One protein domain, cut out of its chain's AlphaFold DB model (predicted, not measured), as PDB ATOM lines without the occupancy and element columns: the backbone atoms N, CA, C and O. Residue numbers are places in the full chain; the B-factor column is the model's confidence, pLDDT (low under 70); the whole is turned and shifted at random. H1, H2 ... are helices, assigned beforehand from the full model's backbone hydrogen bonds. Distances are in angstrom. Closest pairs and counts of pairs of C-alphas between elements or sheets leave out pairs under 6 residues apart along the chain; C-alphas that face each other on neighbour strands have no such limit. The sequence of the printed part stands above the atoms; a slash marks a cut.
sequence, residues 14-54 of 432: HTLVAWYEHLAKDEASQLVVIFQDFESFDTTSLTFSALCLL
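AT A GLANCE: This is residues 14 to 54 of the 432 residues of an uncharacterized protein of Syncephalis pseudoplumigaleata (UniProt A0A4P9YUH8). There is little regular structure here: H1 sits at one end of a long, open, winding chain, and the much shorter H2 lies far off near the other end, with no packed core between them. The printed part has 41 residues with two named helices, H1 then H2, and no named strand; 14 residues are in these elements, and the class is all helix. It is extended, with a radius of gyration of the C-alphas of 14.7 A, and elongated, spanning 38 by 22 by 18 A.

HOW THE PARTS SIT: H1, residues 14 to 23, and H2, residues 48 to 51, are apart. A long link of 24 residues, 24 to 47, joins them. Residues 32 to 54, of which 48 to 51 belong to H2, stand free. In H1 every O i to N i+4 pair is within hydrogen-bond range; H2 is too short for such a pair, and its one O i to N i+3 pair is within range.

IN THESE COORDINATES: H1 runs 14.3 A from C-alpha 14 at (131.310, 141.466, 129.262) to C-alpha 23 at (140.822, 151.728, 132.210). H2 measures 5.1 A and ends at C-alpha 51 at (113.998, 154.533, 119.386).

THE WHOLE: The two C-alphas farthest apart, those of Asp 26 and Thr 43, are 39.3 A apart. The printed part has no cut. The model's pLDDT is under 70 at residues 24 to 28, 43 and 45.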
ATOM      1  N   HIS A  14     130.686 141.640 127.947       85.50
ATOM      2  CA  HIS A  14     131.310 141.466 129.262       85.50
ATOM      3  C   HIS A  14     132.824 141.715 129.244       85.50
ATOM      4  O   HIS A  14     133.375 142.261 130.198       85.50
ATOM      5  N   THR A  15     133.491 141.377 128.138       84.31
ATOM      6  CA  THR A  15     134.924 141.652 127.953       84.31
ATOM      7  C   THR A  15     135.165 143.147 127.762       84.31
ATOM      8  O   THR A  15     136.114 143.691 128.323       84.31
ATOM      9  N   LEU A  16     134.282 143.829 127.024       83.62
ATOM     10  CA  LEU A  16     134.346 145.280 126.833       83.62
ATOM     11  C   LEU A  16     134.128 146.038 128.152       83.62
ATOM     12  O   LEU A  16     134.859 146.983 128.435       83.62
ATOM     13  N   VAL A  17     133.168 145.603 128.975       84.75
ATOM     14  CA  VAL A  17     132.901 146.188 130.300       84.75
ATOM     15  C   VAL A  17     134.104 146.013 131.226       84.75
ATOM     16  O   VAL A  17     134.581 146.998 131.781       84.75
ATOM     17  N   ALA A  18     134.655 144.799 131.332       83.62
ATOM     18  CA  ALA A  18     135.829 144.538 132.168       83.62
ATOM     19  C   ALA A  18     137.064 145.342 131.719       83.62
ATOM     20  O   ALA A  18     137.832 145.835 132.546       83.62
ATOM     21  N   TRP A  19     137.246 145.504 130.404       83.19
ATOM     22  CA  TRP A  19     138.297 146.351 129.841       83.19
ATOM     23  C   TRP A  19     138.100 147.824 130.212       83.19
ATOM     24  O   TRP A  19     139.041 148.483 130.651       83.19
ATOM     25  N   TYR A  20     136.871 148.326 130.091       81.75
ATOM     26  CA  TYR A  20     136.541 149.710 130.406       81.75
ATOM     27  C   TYR A  20     136.680 150.013 131.910       81.75
ATOM     28  O   TYR A  20     137.270 151.027 132.270       81.75
ATOM     29  N   GLU A  21     136.244 149.114 132.799       81.06
ATOM     30  CA  GLU A  21     136.422 149.232 134.259       81.06
ATOM     31  C   GLU A  21     137.896 149.214 134.689       81.06
ATOM     32  O   GLU A  21     138.277 149.877 135.657       81.06
ATOM     33  N   HIS A  22     138.743 148.472 133.969       79.38
ATOM     34  CA  HIS A  22     140.184 148.484 134.201       79.38
ATOM     35  C   HIS A  22     140.820 149.828 133.813       79.38
ATOM     36  O   HIS A  22     141.742 150.283 134.491       79.38
ATOM     37  N   LEU A  23     140.317 150.461 132.747       74.62
ATOM     38  CA  LEU A  23     140.822 151.728 132.210       74.62
ATOM     39  C   LEU A  23     140.313 152.957 132.991       74.62
ATOM     40  O   LEU A  23     141.039 153.932 133.158       74.62
ATOM     41  N   ALA A  24     139.073 152.911 133.485       63.00
ATOM     42  CA  ALA A  24     138.340 154.052 134.044       63.00
ATOM     43  C   ALA A  24     138.773 154.496 135.459       63.00
ATOM     44  O   ALA A  24     138.066 155.279 136.093       63.00
ATOM     45  N   LYS A  25     139.913 154.022 135.981       61.78
ATOM     46  CA  LYS A  25     140.405 154.439 137.307       61.78
ATOM     47  C   LYS A  25     140.885 155.891 137.364       61.78
ATOM     48  O   LYS A  25     140.872 156.441 138.459       61.78
ATOM     49  N   ASP A  26     141.239 156.499 136.228       61.50
ATOM     50  CA  ASP A  26     141.873 157.824 136.220       61.50
ATOM     51  C   ASP A  26     141.096 158.944 135.503       61.50
ATOM     52  O   ASP A  26     141.364 160.095 135.812       61.50
ATOM     53  N   GLU A  27     140.097 158.688 134.642       63.28
ATOM     54  CA  GLU A  27     139.199 159.741 134.108       63.28
ATOM     55  C   GLU A  27     137.998 159.155 133.330       63.28
ATOM     56  O   GLU A  27     138.103 158.123 132.659       63.28
ATOM     57  N   ALA A  28     136.835 159.816 133.396       62.91
ATOM     58  CA  ALA A  28     135.580 159.373 132.773       62.91
ATOM     59  C   ALA A  28     135.596 159.526 131.234       62.91
ATOM     60  O   ALA A  28     135.087 160.498 130.680       62.91
ATOM     61  N   SER A  29     136.182 158.557 130.528       72.88
ATOM     62  CA  SER A  29     136.321 158.568 129.062       72.88
ATOM     63  C   SER A  29     135.062 158.058 128.352       72.88
ATOM     64  O   SER A  29     134.665 156.924 128.570       72.88
ATOM     65  N   GLN A  30     134.421 158.819 127.463       81.12
ATOM     66  CA  GLN A  30     133.230 158.337 126.739       81.12
ATOM     67  C   GLN A  30     133.591 157.405 125.568       81.12
ATOM     68  O   GLN A  30     134.488 157.708 124.783       81.12
ATOM     69  N   LEU A  31     132.862 156.293 125.412       83.94
ATOM     70  CA  LEU A  31     132.967 155.427 124.234       83.94
ATOM     71  C   LEU A  31     132.062 155.966 123.117       83.94
ATOM     72  O   LEU A  31     130.839 155.959 123.251       83.94
ATOM     73  N   VAL A  32     132.661 156.406 122.010       88.25
ATOM     74  CA  VAL A  32     131.933 156.902 120.834       88.25
ATOM     75  C   VAL A  32     131.969 155.847 119.733       88.25
ATOM     76  O   VAL A  32     133.040 155.423 119.305       88.25
ATOM     77  N   VAL A  33     130.792 155.441 119.258       87.12
ATOM     78  CA  VAL A  33     130.633 154.516 118.129       87.12
ATOM     79  C   VAL A  33     130.065 155.295 116.946       87.12
ATOM     80  O   VAL A  33     128.984 155.869 117.048       87.12
ATOM     81  N   ILE A  34     130.801 155.331 115.833       90.19
ATOM     82  CA  ILE A  34     130.413 156.063 114.621       90.19
ATOM     83  C   ILE A  34     129.903 155.069 113.580       90.19
ATOM     84  O   ILE A  34     130.660 154.237 113.079       90.19
ATOM     85  N   PHE A  35     128.630 155.195 113.219       85.56
ATOM     86  CA  PHE A  35     128.025 154.467 112.107       85.56
ATOM     87  C   PHE A  35     128.082 155.344 110.850       85.56
ATOM     88  O   PHE A  35     127.327 156.305 110.741       85.56
ATOM     89  N   GLN A  36     129.009 155.054 109.932       86.62
ATOM     90  CA  GLN A  36     129.245 155.892 108.743       86.62
ATOM     91  C   GLN A  36     128.129 155.784 107.697       86.62
ATOM     92  O   GLN A  36     127.755 156.792 107.106       86.62
ATOM     93  N   ASP A  37     127.590 154.584 107.491       85.69
ATOM     94  CA  ASP A  37     126.507 154.325 106.540       85.69
ATOM     95  C   ASP A  37     125.325 153.697 107.274       85.69
ATOM     96  O   ASP A  37     125.165 152.477 107.333       85.69
ATOM     97  N   PHE A  38     124.523 154.552 107.907       82.56
ATOM     98  CA  PHE A  38     123.365 154.118 108.681       82.56
ATOM     99  C   PHE A  38     122.268 153.485 107.807       82.56
ATOM    100  O   PHE A  38     121.521 152.639 108.287       82.56
ATOM    101  N   GLU A  39     122.179 153.861 106.528       82.94
ATOM    102  CA  GLU A  39     121.161 153.356 105.597       82.94
ATOM    103  C   GLU A  39     121.440 151.916 105.151       82.94
ATOM    104  O   GLU A  39     120.510 151.181 104.824       82.94
ATOM    105  N   SER A  40     122.707 151.495 105.186       84.31
ATOM    106  CA  SER A  40     123.104 150.115 104.890       84.31
ATOM    107  C   SER A  40     122.701 149.088 105.958       84.31
ATOM    108  O   SER A  40     122.788 147.884 105.706       84.31
ATOM    109  N   PHE A  41     122.275 149.529 107.148       82.31
ATOM    110  CA  PHE A  41     121.854 148.624 108.217       82.31
ATOM    111  C   PHE A  41     120.470 148.032 107.941       82.31
ATOM    112  O   PHE A  41     119.560 148.705 107.460       82.31
ATOM    113  N   ASP A  42     120.288 146.765 108.321       78.38
ATOM    114  CA  ASP A  42     119.000 146.086 108.198       78.38
ATOM    115  C   ASP A  42     117.894 146.867 108.925       78.38
ATOM    116  O   ASP A  42     118.007 147.211 110.106       78.38
ATOM    117  N   THR A  43     116.777 147.099 108.234       68.56
ATOM    118  CA  THR A  43     115.636 147.910 108.705       68.56
ATOM    119  C   THR A  43     114.942 147.360 109.956       68.56
ATOM    120  O   THR A  43     114.138 148.048 110.582       68.56
ATOM    121  N   THR A  44     115.262 146.130 110.356       70.19
ATOM    122  CA  THR A  44     114.762 145.473 111.571       70.19
ATOM    123  C   THR A  44     115.466 145.943 112.849       70.19
ATOM    124  O   THR A  44     114.991 145.653 113.947       70.19
ATOM    125  N   SER A  45     116.569 146.687 112.728       67.56
ATOM    126  CA  SER A  45     117.412 147.116 113.851       67.56
ATOM    127  C   SER A  45     116.839 148.290 114.666       67.56
ATOM    128  O   SER A  45     117.037 148.331 115.881       67.56
ATOM    129  N   LEU A  46     116.062 149.200 114.061       75.62
ATOM    130  CA  LEU A  46     115.398 150.310 114.766       75.62
ATOM    131  C   LEU A  46     113.884 150.126 114.859       75.62
ATOM    132  O   LEU A  46     113.095 150.744 114.146       75.62
ATOM    133  N   THR A  47     113.465 149.303 115.812       82.00
ATOM    134  CA  THR A  47     112.060 149.256 116.231       82.00
ATOM    135  C   THR A  47     111.683 150.491 117.057       82.00
ATOM    136  O   THR A  47     112.537 151.164 117.638       82.00
ATOM    137  N   PHE A  48     110.380 150.776 117.173       81.62
ATOM    138  CA  PHE A  48     109.870 151.873 118.009       81.62
ATOM    139  C   PHE A  48     110.368 151.787 119.464       81.62
ATOM    140  O   PHE A  48     110.752 152.795 120.051       81.62
ATOM    141  N   SER A  49     110.448 150.574 120.021       84.69
ATOM    142  CA  SER A  49     110.979 150.338 121.367       84.69
ATOM    143  C   SER A  49     112.455 150.724 121.503       84.69
ATOM    144  O   SER A  49     112.835 151.275 122.531       84.69
ATOM    145  N   ALA A  50     113.275 150.481 120.473       83.25
ATOM    146  CA  ALA A  50     114.679 150.885 120.461       83.25
ATOM    147  C   ALA A  50     114.830 152.412 120.344       83.25
ATOM    148  O   ALA A  50     115.641 153.002 121.053       83.25
ATOM    149  N   LEU A  51     114.003 153.070 119.523       83.25
ATOM    150  CA  LEU A  51     113.998 154.533 119.386       83.25
ATOM    151  C   LEU A  51     113.669 155.250 120.702       83.25
ATOM    152  O   LEU A  51     114.279 156.274 120.997       83.25
ATOM    153  N   CYS A  52     112.763 154.706 121.522       86.06
ATOM    154  CA  CYS A  52     112.438 155.278 122.835       86.06
ATOM    155  C   CYS A  52     113.607 155.246 123.838       86.06
ATOM    156  O   CYS A  52     113.573 155.991 124.816       86.06
ATOM    157  N   LEU A  53     114.621 154.400 123.620       88.06
ATOM    158  CA  LEU A  53     115.817 154.312 124.467       88.06
ATOM    159  C   LEU A  53     116.928 155.278 124.029       88.06
ATOM    160  O   LEU A  53     117.894 155.476 124.765       88.06
ATOM    161  N   LEU A  54     116.808 155.881 122.843       87.50
ATOM    162  CA  LEU A  54     117.811 156.774 122.283       87.50
ATOM    163  C   LEU A  54     117.468 158.232 122.588       87.50
ATOM    164  O   LEU A  54     116.379 158.720 122.287       87.50
TER     165      LEU A  54